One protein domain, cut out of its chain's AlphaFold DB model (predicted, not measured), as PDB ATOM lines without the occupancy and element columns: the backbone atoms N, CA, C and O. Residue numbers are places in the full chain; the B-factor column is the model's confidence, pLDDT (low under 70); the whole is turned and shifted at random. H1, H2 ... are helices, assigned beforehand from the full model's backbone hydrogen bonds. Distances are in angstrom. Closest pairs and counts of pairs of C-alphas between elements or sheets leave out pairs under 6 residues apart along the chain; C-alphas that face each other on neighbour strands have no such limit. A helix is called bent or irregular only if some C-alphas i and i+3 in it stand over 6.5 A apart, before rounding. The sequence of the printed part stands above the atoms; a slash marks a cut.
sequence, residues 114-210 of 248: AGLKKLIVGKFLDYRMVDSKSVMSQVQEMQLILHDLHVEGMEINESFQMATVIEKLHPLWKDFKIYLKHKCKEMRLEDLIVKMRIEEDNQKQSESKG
ATOM      1  N   ALA A 114      -2.779  31.633  -5.502       64.50
ATOM      2  CA  ALA A 114      -3.993  32.035  -6.220       64.50
ATOM      3  C   ALA A 114      -3.718  32.753  -7.561       64.50
ATOM      4  O   ALA A 114      -4.361  32.453  -8.570       64.50
ATOM      5  N   GLY A 115      -2.743  33.669  -7.600       76.44
ATOM      6  CA  GLY A 115      -2.368  34.390  -8.820       76.44
ATOM      7  C   GLY A 115      -1.687  33.479  -9.840       76.44
ATOM      8  O   GLY A 115      -1.983  33.544 -11.036       76.44
ATOM      9  N   LEU A 116      -0.832  32.572  -9.363       81.56
ATOM     10  CA  LEU A 116      -0.152  31.597 -10.211       81.56
ATOM     11  C   LEU A 116      -1.137  30.567 -10.779       81.56
ATOM     12  O   LEU A 116      -1.107  30.312 -11.981       81.56
ATOM     13  N   LYS A 117      -2.068  30.059  -9.961       84.94
ATOM     14  CA  LYS A 117      -3.165  29.184 -10.407       84.94
ATOM     15  C   LYS A 117      -3.963  29.828 -11.533       84.94
ATOM     16  O   LYS A 117      -4.106  29.228 -12.594       84.94
ATOM     17  N   LYS A 118      -4.412  31.076 -11.349       87.81
ATOM     18  CA  LYS A 118      -5.154  31.821 -12.381       87.81
ATOM     19  C   LYS A 118      -4.346  31.971 -13.673       87.81
ATOM     20  O   LYS A 118      -4.899  31.814 -14.757       87.81
ATOM     21  N   LEU A 119      -3.047  32.244 -13.565       87.88
ATOM     22  CA  LEU A 119      -2.159  32.387 -14.719       87.88
ATOM     23  C   LEU A 119      -1.980  31.063 -15.475       87.88
ATOM     24  O   LEU A 119      -2.060  31.057 -16.703       87.88
ATOM     25  N   ILE A 120      -1.752  29.948 -14.774       90.88
ATOM     26  CA  ILE A 120      -1.597  28.628 -15.406       90.88
ATOM     27  C   ILE A 120      -2.918  28.189 -16.048       90.88
ATOM     28  O   ILE A 120      -2.906  27.734 -17.188       90.88
ATOM     29  N   VAL A 121      -4.056  28.398 -15.374       92.94
ATOM     30  CA  VAL A 121      -5.388  28.136 -15.945       92.94
ATOM     31  C   VAL A 121      -5.614  28.968 -17.207       92.94
ATOM     32  O   VAL A 121      -6.045  28.419 -18.216       92.94
ATOM     33  N   GLY A 122      -5.265  30.259 -17.194       93.50
ATOM     34  CA  GLY A 122      -5.325  31.108 -18.388       93.50
ATOM     35  C   GLY A 122      -4.490  30.540 -19.537       93.50
ATOM     36  O   GLY A 122      -5.017  30.296 -20.618       93.50
ATOM     37  N   LYS A 123      -3.217  30.202 -19.279       93.62
ATOM     38  CA  LYS A 123      -2.342  29.560 -20.277       93.62
ATOM     39  C   LYS A 123      -2.937  28.273 -20.838       93.62
ATOM     40  O   LYS A 123      -2.873  28.062 -22.043       93.62
ATOM     41  N   PHE A 124      -3.496  27.421 -19.985       95.00
ATOM     42  CA  PHE A 124      -4.119  26.165 -20.391       95.00
ATOM     43  C   PHE A 124      -5.329  26.384 -21.307       95.00
ATOM     44  O   PHE A 124      -5.445  25.747 -22.357       95.00
ATOM     45  N   LEU A 125      -6.219  27.307 -20.933       94.19
ATOM     46  CA  LEU A 125      -7.419  27.618 -21.706       94.19
ATOM     47  C   LEU A 125      -7.073  28.259 -23.055       94.19
ATOM     48  O   LEU A 125      -7.617  27.837 -24.079       94.19
ATOM     49  N   ASP A 126      -6.123  29.193 -23.070       94.62
ATOM     50  CA  ASP A 126      -5.739  29.959 -24.259       94.62
ATOM     51  C   ASP A 126      -4.824  29.187 -25.219       94.62
ATOM     52  O   ASP A 126      -4.751  29.522 -26.403       94.62
ATOM     53  N   TYR A 127      -4.143  28.137 -24.744       95.06
ATOM     54  CA  TYR A 127      -3.239  27.338 -25.569       95.06
ATOM     55  C   TYR A 127      -3.965  26.783 -26.798       95.06
ATOM     56  O   TYR A 127      -5.049  26.212 -26.678       95.06
ATOM     57  N   ARG A 128      -3.377  26.921 -27.986       92.12
ATOM     58  CA  ARG A 128      -3.858  26.314 -29.235       92.12
ATOM     59  C   ARG A 128      -2.661  25.872 -30.059       92.12
ATOM     60  O   ARG A 128      -1.680  26.608 -30.129       92.12
ATOM     61  N   MET A 129      -2.755  24.697 -30.680       93.62
ATOM     62  CA  MET A 129      -1.703  24.242 -31.581       93.62
ATOM     63  C   MET A 129      -1.736  25.051 -32.881       93.62
ATOM     64  O   MET A 129      -2.808  25.374 -33.395       93.62
ATOM     65  N   VAL A 130      -0.557  25.377 -33.397       92.00
ATOM     66  CA  VAL A 130      -0.321  26.127 -34.632       92.00
ATOM     67  C   VAL A 130       0.412  25.257 -35.651       92.00
ATOM     68  O   VAL A 130       1.191  24.382 -35.273       92.00
ATOM     69  N   ASP A 131       0.211  25.536 -36.938       87.56
ATOM     70  CA  ASP A 131       0.845  24.793 -38.042       87.56
ATOM     71  C   ASP A 131       2.358  24.985 -38.146       87.56
ATOM     72  O   ASP A 131       3.064  24.153 -38.707       87.56
ATOM     73  N   SER A 132       2.887  26.082 -37.608       89.75
ATOM     74  CA  SER A 132       4.301  26.437 -37.762       89.75
ATOM     75  C   SER A 132       5.257  25.600 -36.903       89.75
ATOM     76  O   SER A 132       6.465  25.836 -36.926       89.75
ATOM     77  N   LYS A 133       4.743  24.684 -36.078       92.00
ATOM     78  CA  LYS A 133       5.516  23.843 -35.157       92.00
ATOM     79  C   LYS A 133       5.075  22.390 -35.290       92.00
ATOM     80  O   LYS A 133       3.919  22.116 -35.596       92.00
ATOM     81  N   SER A 134       5.967  21.456 -34.956       92.31
ATOM     82  CA  SER A 134       5.583  20.046 -34.853       92.31
ATOM     83  C   SER A 134       4.495  19.854 -33.791       92.31
ATOM     84  O   SER A 134       4.497  20.507 -32.740       92.31
ATOM     85  N   VAL A 135       3.555  18.951 -34.054       92.75
ATOM     86  CA  VAL A 135       2.524  18.544 -33.098       92.75
ATOM     87  C   VAL A 135       3.180  17.953 -31.860       92.75
ATOM     88  O   VAL A 135       2.783  18.285 -30.749       92.75
ATOM     89  N   MET A 136       4.247  17.169 -32.012       93.56
ATOM     90  CA  MET A 136       4.937  16.561 -30.873       93.56
ATOM     91  C   MET A 136       5.581  17.584 -29.928       93.56
ATOM     92  O   MET A 136       5.456  17.437 -28.711       93.56
ATOM     93  N   SER A 137       6.208  18.643 -30.452       93.88
ATOM     94  CA  SER A 137       6.719  19.740 -29.612       93.88
ATOM     95  C   SER A 137       5.578  20.419 -28.856       93.88
ATOM     96  O   SER A 137       5.701  20.744 -27.679       93.88
ATOM     97  N   GLN A 138       4.442  20.608 -29.522       94.38
ATOM     98  CA  GLN A 138       3.280  21.273 -28.943       94.38
ATOM     99  C   GLN A 138       2.525  20.399 -27.931       94.38
ATOM    100  O   GLN A 138       1.953  20.924 -26.976       94.38
ATOM    101  N   VAL A 139       2.539  19.075 -28.090       93.62
ATOM    102  CA  VAL A 139       2.046  18.122 -27.085       93.62
ATOM    103  C   VAL A 139       2.899  18.215 -25.822       93.62
ATOM    104  O   VAL A 139       2.343  18.321 -24.733       93.62
ATOM    105  N   GLN A 140       4.228  18.264 -25.955       93.25
ATOM    106  CA  GLN A 140       5.138  18.435 -24.817       93.25
ATOM    107  C   GLN A 140       4.928  19.778 -24.104       93.25
ATOM    108  O   GLN A 140       4.853  19.813 -22.877       93.25
ATOM    109  N   GLU A 141       4.770  20.878 -24.852       93.88
ATOM    110  CA  GLU A 141       4.415  22.191 -24.289       93.88
ATOM    111  C   GLU A 141       3.121  22.109 -23.457       93.88
ATOM    112  O   GLU A 141       3.061  22.637 -22.347       93.88
ATOM    113  N   MET A 142       2.107  21.388 -23.939       93.00
ATOM    114  CA  MET A 142       0.848  21.231 -23.212       93.00
ATOM    115  C   MET A 142       0.960  20.298 -21.996       93.00
ATOM    116  O   MET A 142       0.350  20.577 -20.965       93.00
ATOM    117  N   GLN A 143       1.776  19.240 -22.068       92.25
ATOM    118  CA  GLN A 143       2.092  18.388 -20.912       92.25
ATOM    119  C   GLN A 143       2.769  19.182 -19.791       92.25
ATOM    120  O   GLN A 143       2.462  18.961 -18.622       92.25
ATOM    121  N   LEU A 144       3.637  20.142 -20.128       93.19
ATOM    122  CA  LEU A 144       4.235  21.037 -19.137       93.19
ATOM    123  C   LEU A 144       3.175  21.901 -18.441       93.19
ATOM    124  O   LEU A 144       3.232  22.062 -17.226       93.19
ATOM    125  N   ILE A 145       2.181  22.409 -19.178       93.62
ATOM    126  CA  ILE A 145       1.077  23.181 -18.588       93.62
ATOM    127  C   ILE A 145       0.230  22.299 -17.659       93.62
ATOM    128  O   ILE A 145      -0.102  22.717 -16.553       93.62
ATOM    129  N   LEU A 146      -0.100  21.074 -18.078       92.56
ATOM    130  CA  LEU A 146      -0.842  20.107 -17.259       92.56
ATOM    131  C   LEU A 146      -0.080  19.729 -15.983       92.56
ATOM    132  O   LEU A 146      -0.668  19.659 -14.905       92.56
ATOM    133  N   HIS A 147       1.235  19.543 -16.085       91.00
ATOM    134  CA  HIS A 147       2.099  19.312 -14.935       91.00
ATOM    135  C   HIS A 147       2.113  20.518 -13.983       91.00
ATOM    136  O   HIS A 147       1.984  20.343 -12.774       91.00
ATOM    137  N   ASP A 148       2.217  21.745 -14.505       89.19
ATOM    138  CA  ASP A 148       2.152  22.966 -13.693       89.19
ATOM    139  C   ASP A 148       0.800  23.088 -12.956       89.19
ATOM    140  O   ASP A 148       0.770  23.509 -11.799       89.19
ATOM    141  N   LEU A 149      -0.314  22.671 -13.578       91.00
ATOM    142  CA  LEU A 149      -1.625  22.602 -12.914       91.00
ATOM    143  C   LEU A 149      -1.614  21.597 -11.753       91.00
ATOM    144  O   LEU A 149      -2.057  21.933 -10.653       91.00
ATOM    145  N   HIS A 150      -1.064  20.400 -11.975       88.56
ATOM    146  CA  HIS A 150      -0.968  19.354 -10.955       88.56
ATOM    147  C   HIS A 150      -0.108  19.785  -9.758       88.56
ATOM    148  O   HIS A 150      -0.540  19.647  -8.616       88.56
ATOM    149  N   VAL A 151       1.065  20.383 -10.001       85.81
ATOM    150  CA  VAL A 151       1.963  20.882  -8.938       85.81
ATOM    151  C   VAL A 151       1.294  21.953  -8.072       85.81
ATOM    152  O   VAL A 151       1.538  22.015  -6.869       85.81
ATOM    153  N   GLU A 152       0.426  22.783  -8.650       86.75
ATOM    154  CA  GLU A 152      -0.347  23.782  -7.901       86.75
ATOM    155  C   GLU A 152      -1.645  23.205  -7.283       86.75
ATOM    156  O   GLU A 152      -2.477  23.947  -6.747       86.75
ATOM    157  N   GLY A 153      -1.825  21.880  -7.315       85.94
ATOM    158  CA  GLY A 153      -2.940  21.157  -6.698       85.94
ATOM    159  C   GLY A 153      -4.250  21.214  -7.486       85.94
ATOM    160  O   GLY A 153      -5.314  21.000  -6.914       85.94
ATOM    161  N   MET A 154      -4.201  21.551  -8.779       91.06
ATOM    162  CA  MET A 154      -5.352  21.511  -9.689       91.06
ATOM    163  C   MET A 154      -5.307  20.209 -10.484       91.06
ATOM    164  O   MET A 154      -4.895  20.176 -11.644       91.06
ATOM    165  N   GLU A 155      -5.691  19.115  -9.833       87.81
ATOM    166  CA  GLU A 155      -5.706  17.801 -10.465       87.81
ATOM    167  C   GLU A 155      -6.767  17.722 -11.564       87.81
ATOM    168  O   GLU A 155      -7.936  18.055 -11.372       87.81
ATOM    169  N   ILE A 156      -6.340  17.252 -12.734       90.69
ATOM    170  CA  ILE A 156      -7.196  17.020 -13.891       90.69
ATOM    171  C   ILE A 156      -7.157  15.531 -14.193       90.69
ATOM    172  O   ILE A 156      -6.081  14.959 -14.369       90.69
ATOM    173  N   ASN A 157      -8.330  14.907 -14.288       91.50
ATOM    174  CA  ASN A 157      -8.414  13.487 -14.614       91.50
ATOM    175  C   ASN A 157      -7.836  13.187 -16.012       91.50
ATOM    176  O   ASN A 157      -7.907  14.008 -16.928       91.50
ATOM    177  N   GLU A 158      -7.278  11.988 -16.180       89.44
ATOM    178  CA  GLU A 158      -6.581  11.581 -17.409       89.44
ATOM    179  C   GLU A 158      -7.482  11.668 -18.655       89.44
ATOM    180  O   GLU A 158      -7.049  12.144 -19.706       89.44
ATOM    181  N   SER A 159      -8.763  11.306 -18.536       89.12
ATOM    182  CA  SER A 159      -9.730  11.391 -19.640       89.12
ATOM    183  C   SER A 159      -9.910  12.820 -20.160       89.12
ATOM    184  O   SER A 159      -9.978  13.036 -21.371       89.12
ATOM    185  N   PHE A 160      -9.946  13.808 -19.267       90.69
ATOM    186  CA  PHE A 160     -10.030  15.219 -19.624       90.69
ATOM    187  C   PHE A 160      -8.725  15.719 -20.245       90.69
ATOM    188  O   PHE A 160      -8.770  16.490 -21.206       90.69
ATOM    189  N   GLN A 161      -7.569  15.262 -19.753       91.56
ATOM    190  CA  GLN A 161      -6.276  15.586 -20.366       91.56
ATOM    191  C   GLN A 161      -6.224  15.091 -21.817       91.56
ATOM    192  O   GLN A 161      -5.937  15.879 -22.718       91.56
ATOM    193  N   MET A 162      -6.594  13.830 -22.066       91.25
ATOM    194  CA  MET A 162      -6.661  13.265 -23.418       91.25
ATOM    195  C   MET A 162      -7.631  14.025 -24.317       91.25
ATOM    196  O   MET A 162      -7.258  14.445 -25.414       91.25
ATOM    197  N   ALA A 163      -8.864  14.247 -23.850       90.69
ATOM    198  CA  ALA A 163      -9.860  15.002 -24.601       90.69
ATOM    199  C   ALA A 163      -9.347  16.408 -24.942       90.69
ATOM    200  O   ALA A 163      -9.528  16.869 -26.065       90.69
ATOM    201  N   THR A 164      -8.638  17.057 -24.016       92.00
ATOM    202  CA  THR A 164      -8.022  18.362 -24.262       92.00
ATOM    203  C   THR A 164      -6.964  18.283 -25.359       92.00
ATOM    204  O   THR A 164      -7.019  19.081 -26.289       92.00
ATOM    205  N   VAL A 165      -6.037  17.320 -25.312       91.94
ATOM    206  CA  VAL A 165      -5.012  17.142 -26.364       91.94
ATOM    207  C   VAL A 165      -5.666  16.988 -27.734       91.94
ATOM    208  O   VAL A 165      -5.301  17.691 -28.675       91.94
ATOM    209  N   ILE A 166      -6.679  16.126 -27.827       91.69
ATOM    210  CA  ILE A 166      -7.434  15.871 -29.057       91.69
ATOM    211  C   ILE A 166      -8.155  17.135 -29.531       91.69
ATOM    212  O   ILE A 166      -8.180  17.432 -30.726       91.69
ATOM    213  N   GLU A 167      -8.764  17.892 -28.620       92.25
ATOM    214  CA  GLU A 167      -9.500  19.097 -28.982       92.25
ATOM    215  C   GLU A 167      -8.592  20.231 -29.461       92.25
ATOM    216  O   GLU A 167      -8.983  20.951 -30.382       92.25
ATOM    217  N   LYS A 168      -7.382  20.342 -28.906       92.50
ATOM    218  CA  LYS A 168      -6.394  21.380 -29.237       92.50
ATOM    219  C   LYS A 168      -5.616  21.123 -30.534       92.50
ATOM    220  O   LYS A 168      -4.904  22.030 -30.966       92.50
ATOM    221  N   LEU A 169      -5.761  19.943 -31.146       91.56
ATOM    222  CA  LEU A 169      -5.170  19.608 -32.445       91.56
ATOM    223  C   LEU A 169      -5.561  20.614 -33.536       91.56
ATOM    224  O   LEU A 169      -6.714  21.044 -33.626       91.56
ATOM    225  N   HIS A 170      -4.597  20.935 -34.397       88.50
ATOM    226  CA  HIS A 170      -4.804  21.848 -35.514       88.50
ATOM    227  C   HIS A 170      -5.764  21.257 -36.576       88.50
ATOM    228  O   HIS A 170      -5.759  20.041 -36.779       88.50
ATOM    229  N   PRO A 171      -6.572  22.073 -37.288       86.00
ATOM    230  CA  PRO A 171      -7.430  21.644 -38.398       86.00
ATOM    231  C   PRO A 171      -6.825  20.686 -39.433       86.00
ATOM    232  O   PRO A 171      -7.562  19.847 -39.947       86.00
ATOM    233  N   LEU A 172      -5.516  20.749 -39.711       87.62
ATOM    234  CA  LEU A 172      -4.841  19.793 -40.609       87.62
ATOM    235  C   LEU A 172      -4.944  18.335 -40.123       87.62
ATOM    236  O   LEU A 172      -4.812  17.402 -40.905       87.62
ATOM    237  N   TRP A 173      -5.248  18.133 -38.843       90.81
ATOM    238  CA  TRP A 173      -5.398  16.833 -38.197       90.81
ATOM    239  C   TRP A 173      -6.863  16.425 -38.011       90.81
ATOM    240  O   TRP A 173      -7.166  15.563 -37.188       90.81
ATOM    241  N   LYS A 174      -7.805  17.042 -38.738       90.19
ATOM    242  CA  LYS A 174      -9.251  16.817 -38.565       90.19
ATOM    243  C   LYS A 174      -9.649  15.342 -38.682       90.19
ATOM    244  O   LYS A 174     -10.396  14.862 -37.831       90.19
ATOM    245  N   ASP A 175      -9.150  14.626 -39.684       89.94
ATOM    246  CA  ASP A 175      -9.524  13.222 -39.905       89.94
ATOM    247  C   ASP A 175      -8.964  12.317 -38.802       89.94
ATOM    248  O   ASP A 175      -9.680  11.483 -38.241       89.94
ATOM    249  N   PHE A 176      -7.719  12.564 -38.389       91.12
ATOM    250  CA  PHE A 176      -7.121  11.878 -37.248       91.12
ATOM    251  C   PHE A 176      -7.848  12.199 -35.937       91.12
ATOM    252  O   PHE A 176      -8.105  11.309 -35.127       91.12
ATOM    253  N   LYS A 177      -8.268  13.453 -35.736       90.88
ATOM    254  CA  LYS A 177      -9.085  13.879 -34.593       90.88
ATOM    255  C   LYS A 177     -10.415  13.121 -34.552       90.88
ATOM    256  O   LYS A 177     -10.824  12.686 -33.478       90.88
ATOM    257  N   ILE A 178     -11.075  12.920 -35.696       89.75
ATOM    258  CA  ILE A 178     -12.296  12.103 -35.793       89.75
ATOM    259  C   ILE A 178     -11.993  10.653 -35.399       89.75
ATOM    260  O   ILE A 178     -12.666  10.109 -34.524       89.75
ATOM    261  N   TYR A 179     -10.944  10.053 -35.968       90.06
ATOM    262  CA  TYR A 179     -10.495   8.704 -35.606       90.06
ATOM    263  C   TYR A 179     -10.268   8.554 -34.091       90.06
ATOM    264  O   TYR A 179     -10.770   7.611 -33.471       90.06
ATOM    265  N   LEU A 180      -9.567   9.510 -33.476       89.31
ATOM    266  CA  LEU A 180      -9.285   9.500 -32.044       89.31
ATOM    267  C   LEU A 180     -10.558   9.607 -31.203       89.31
ATOM    268  O   LEU A 180     -10.684   8.867 -30.235       89.31
ATOM    269  N   LYS A 181     -11.538  10.438 -31.585       85.19
ATOM    270  CA  LYS A 181     -12.822  10.545 -30.864       85.19
ATOM    271  C   LYS A 181     -13.576   9.218 -30.792       85.19
ATOM    272  O   LYS A 181     -14.179   8.921 -29.763       85.19
ATOM    273  N   HIS A 182     -13.510   8.406 -31.844       82.62
ATOM    274  CA  HIS A 182     -14.140   7.084 -31.855       82.62
ATOM    275  C   HIS A 182     -13.356   6.040 -31.044       82.62
ATOM    276  O   HIS A 182     -13.970   5.182 -30.415       82.62
ATOM    277  N   LYS A 183     -12.019   6.129 -31.008       80.25
ATOM    278  CA  LYS A 183     -11.144   5.209 -30.257       80.25
ATOM    279  C   LYS A 183     -10.829   5.626 -28.814       80.25
ATOM    280  O   LYS A 183     -10.215   4.846 -28.091       80.25
ATOM    281  N   CYS A 184     -11.238   6.817 -28.376       70.00
ATOM    282  CA  CYS A 184     -10.805   7.408 -27.103       70.00
ATOM    283  C   CYS A 184     -11.219   6.608 -25.852       70.00
ATOM    284  O   CYS A 184     -10.651   6.817 -24.787       70.00
ATOM    285  N   LYS A 185     -12.198   5.697 -25.954       69.12
ATOM    286  CA  LYS A 185     -12.705   4.913 -24.813       69.12
ATOM    287  C   LYS A 185     -11.747   3.823 -24.309       69.12
ATOM    288  O   LYS A 185     -11.932   3.355 -23.196       69.12
ATOM    289  N   GLU A 186     -10.752   3.425 -25.099       68.12
ATOM    290  CA  GLU A 186      -9.872   2.276 -24.804       68.12
ATOM    291  C   GLU A 186      -8.403   2.676 -24.578       68.12
ATOM    292  O   GLU A 186      -7.513   1.836 -24.664       68.12
ATOM    293  N   MET A 187      -8.117   3.963 -24.370       85.12
ATOM    294  CA  MET A 187      -6.768   4.513 -24.527       85.12
ATOM    295  C   MET A 187      -6.300   5.291 -23.299       85.12
ATOM    296  O   MET A 187      -7.106   5.995 -22.696       85.12
ATOM    297  N   ARG A 188      -5.002   5.206 -22.976       89.69
ATOM    298  CA  ARG A 188      -4.327   6.071 -21.991       89.69
ATOM    299  C   ARG A 188      -3.619   7.257 -22.644       89.69
ATOM    300  O   ARG A 188      -3.398   7.270 -23.857       89.69
ATOM    301  N   LEU A 189      -3.224   8.256 -21.853       88.31
ATOM    302  CA  LEU A 189      -2.547   9.440 -22.392       88.31
ATOM    303  C   LEU A 189      -1.238   9.077 -23.115       88.31
ATOM    304  O   LEU A 189      -0.937   9.637 -24.169       88.31
ATOM    305  N   GLU A 190      -0.484   8.110 -22.600       90.44
ATOM    306  CA  GLU A 190       0.757   7.643 -23.218       90.44
ATOM    307  C   GLU A 190       0.508   7.012 -24.593       90.44
ATOM    308  O   GLU A 190       1.220   7.313 -25.554       90.44
ATOM    309  N   ASP A 191      -0.545   6.203 -24.716       91.81
ATOM    310  CA  ASP A 191      -0.939   5.579 -25.982       91.81
ATOM    311  C   ASP A 191      -1.332   6.634 -27.024       91.81
ATOM    312  O   ASP A 191      -0.984   6.519 -28.204       91.81
ATOM    313  N   LEU A 192      -2.037   7.688 -26.592       91.88
ATOM    314  CA  LEU A 192      -2.389   8.822 -27.445       91.88
ATOM    315  C   LEU A 192      -1.128   9.503 -27.984       91.88
ATOM    316  O   LEU A 192      -1.024   9.729 -29.190       91.88
ATOM    317  N   ILE A 193      -0.148   9.779 -27.122       92.62
ATOM    318  CA  ILE A 193       1.111  10.430 -27.503       92.62
ATOM    319  C   ILE A 193       1.887   9.579 -28.514       92.62
ATOM    320  O   ILE A 193       2.414  10.112 -29.495       92.62
ATOM    321  N   VAL A 194       1.939   8.258 -28.318       93.31
ATOM    322  CA  VAL A 194       2.579   7.337 -29.271       93.31
ATOM    323  C   VAL A 194       1.887   7.403 -30.631       93.31
ATOM    324  O   VAL A 194       2.560   7.536 -31.654       93.31
ATOM    325  N   LYS A 195       0.552   7.380 -30.667       92.62
ATOM    326  CA  LYS A 195      -0.198   7.488 -31.926       92.62
ATOM    327  C   LYS A 195      -0.010   8.830 -32.620       92.62
ATOM    328  O   LYS A 195       0.118   8.846 -33.839       92.62
ATOM    329  N   MET A 196       0.038   9.933 -31.871       92.00
ATOM    330  CA  MET A 196       0.316  11.258 -32.433       92.00
ATOM    331  C   MET A 196       1.698  11.308 -33.083       92.00
ATOM    332  O   MET A 196       1.832  11.845 -34.176       92.00
ATOM    333  N   ARG A 197       2.710  10.696 -32.458       94.38
ATOM    334  CA  ARG A 197       4.055  10.616 -33.038       94.38
ATOM    335  C   ARG A 197       4.061   9.856 -34.363       94.38
ATOM    336  O   ARG A 197       4.611  10.351 -35.338       94.38
ATOM    337  N   ILE A 198       3.421   8.685 -34.398       93.56
ATOM    338  CA  ILE A 198       3.337   7.851 -35.608       93.56
ATOM    339  C   ILE A 198       2.627   8.602 -36.740       93.56
ATOM    340  O   ILE A 198       3.100   8.603 -37.874       93.56
ATOM    341  N   GLU A 199       1.502   9.251 -36.441       92.69
ATOM    342  CA  GLU A 199       0.745  10.009 -37.437       92.69
ATOM    343  C   GLU A 199       1.528  11.219 -37.964       92.69
ATOM    344  O   GLU A 199       1.513  11.489 -39.165       92.69
ATOM    345  N   GLU A 200       2.269  11.913 -37.098       92.06
ATOM    346  CA  GLU A 200       3.096  13.050 -37.511       92.06
ATOM    347  C   GLU A 200       4.178  12.604 -38.504       92.06
ATOM    348  O   GLU A 200       4.427  13.267 -39.513       92.06
ATOM    349  N   ASP A 201       4.796  11.451 -38.253       91.88
ATOM    350  CA  ASP A 201       5.794  10.878 -39.151       91.88
ATOM    351  C   ASP A 201       5.169  10.391 -40.470       91.88
ATOM    352  O   ASP A 201       5.775  10.558 -41.534       91.88
ATOM    353  N   ASN A 202       3.939   9.865 -40.441       90.44
ATOM    354  CA  ASN A 202       3.195   9.484 -41.646       90.44
ATOM    355  C   ASN A 202       2.883  10.692 -42.545       90.44
ATOM    356  O   ASN A 202       3.049  10.599 -43.763       90.44
ATOM    357  N   GLN A 203       2.477  11.825 -41.966       86.69
ATOM    358  CA  GLN A 203       2.189  13.056 -42.716       86.69
ATOM    359  C   GLN A 203       3.446  13.625 -43.390       86.69
ATOM    360  O   GLN A 203       3.430  13.936 -44.579       86.69
ATOM    361  N   LYS A 204       4.590  13.646 -42.694       84.81
ATOM    362  CA  LYS A 204       5.876  14.048 -43.303       84.81
ATOM    363  C   LYS A 204       6.262  13.145 -44.488       84.81
ATOM    364  O   LYS A 204       6.850  13.587 -45.481       84.81
ATOM    365  N   GLN A 205       5.944  11.851 -44.407       82.50
ATOM    366  CA  GLN A 205       6.219  10.898 -45.485       82.50
ATOM    367  C   GLN A 205       5.265  11.035 -46.680       82.50
ATOM    368  O   GLN A 205       5.682  10.777 -47.812       82.50
ATOM    369  N   SER A 206       4.006  11.419 -46.473       76.12
ATOM    370  CA  SER A 206       3.059  11.643 -47.572       76.12
ATOM    371  C   SER A 206       3.378  12.933 -48.336       76.12
ATOM    372  O   SER A 206       3.386  12.919 -49.568       76.12
ATOM    373  N   GLU A 207       3.767  14.004 -47.639       69.69
ATOM    374  CA  GLU A 207       4.200  15.274 -48.243       69.69
ATOM    375  C   GLU A 207       5.474  15.117 -49.092       69.69
ATOM    376  O   GLU A 207       5.557  15.614 -50.220       69.69
ATOM    377  N   SER A 208       6.453  14.346 -48.607       61.91
ATOM    378  CA  SER A 208       7.691  14.072 -49.356       61.91
ATOM    379  C   SER A 208       7.485  13.157 -50.573       61.91
ATOM    380  O   SER A 208       8.231  13.255 -51.552       61.91
ATOM    381  N   LYS A 209       6.455  12.298 -50.567       57.38
ATOM    382  CA  LYS A 209       6.073  11.468 -51.724       57.38
ATOM    383  C   LYS A 209       5.248  12.235 -52.762       57.38
ATOM    384  O   LYS A 209       5.416  11.970 -53.949       57.38
ATOM    385  N   GLY A 210       4.439  13.214 -52.352       52.78
ATOM    386  CA  GLY A 210       3.635  14.059 -53.250       52.78
ATOM    387  C   GLY A 210       4.443  15.005 -54.151       52.78
ATOM    388  O   GLY A 210       3.926  15.487 -55.154       52.78
TER     389      GLY A 210
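This is residues 114 to 210 of the 248 residues of an uncharacterized protein of Dorcoceras hygrometricum (UniProt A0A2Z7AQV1). A loose, staggered up-and-down bundle of four helices, H2 to H5, each running against the one before it in the chain, makes an elongated body. H1 folds beside H2 toward one end of the long axis, H2 and H5 overlap by parts of their lengths, H3 packs on both, and H4 folds back beside H3, near H5 but apart from H2; residues 204 to 210 of H5 stick out at the other end. The printed part has 97 residues, with five named helices in the order H1 to H5 and no named strand, and its class is all helix. By its radius of gyration of the C-alphas, 14.4 A, the whole is compact, and its C-alphas span 51 by 31 by 17 A.

H1, residues 114 to 126, and H2, residues 135 to 151, form a helical hairpin: they touch, H2 with residues 142 to 149 alone, and run opposite ways at a shallow tilt of 24 degrees. Their closest C-alphas, of Phe 124 and Ile 145, are 6.3 A apart. H2 and H3, residues 158 to 168, form a hairpin that only just touches, with 3 pairs of C-alphas within 8 A; the closest, of Val 139 and Val 165, are 7.2 A apart, and the helices run opposite ways at a steep tilt of 41 degrees. H3 and H4, residues 171 to 186, form a third hairpin, at a shallow tilt of 17 degrees, with the C-alphas of Ile 166 and Lys 177 closest at 6.1 A. H5, residues 189 to 210, touches H3 with residues 189 to 192 alone; the closest C-alphas, of Met 162 and Leu 189, are 5.7 A apart. H5 also touches H2, opposite ways at a shallow tilt of 19 degrees, with the C-alphas of Met 136 and Arg 197 closest at 6.4 A. H4 and H5 are near each other, while H1 is apart from H3, H4 and H5, and H2 from H4. In H1, H2, H3 and H5 every O i to N i+4 pair is within hydrogen-bond range; in H4 it is 8 of 12.

H1 begins at C-alpha 114, (-3.993, 32.035, -6.220), and measures 18.2 A from first to last C-alpha. H2 measures 24.3 A, H3 15.4 A and H4 23.8 A. H4 is irregular, with C-alphas 172 and 175 8.1 A apart, and has a kink of 43 degrees near residue 179. H5, the longest, measures 31.8 A and ends at C-alpha 210, (3.635, 14.059, -53.250).

The two C-alphas farthest apart, of Ala 114 and Lys 209, are 50.9 A apart. The printed part has no cut. The links H3 to H4 and H4 to H5 are tight, and those from H1 to H2 and H2 to H3 are short. Mean pLDDT of the printed part is 88.0, with residues 114, 185 to 186 and 207 to 210 under 70.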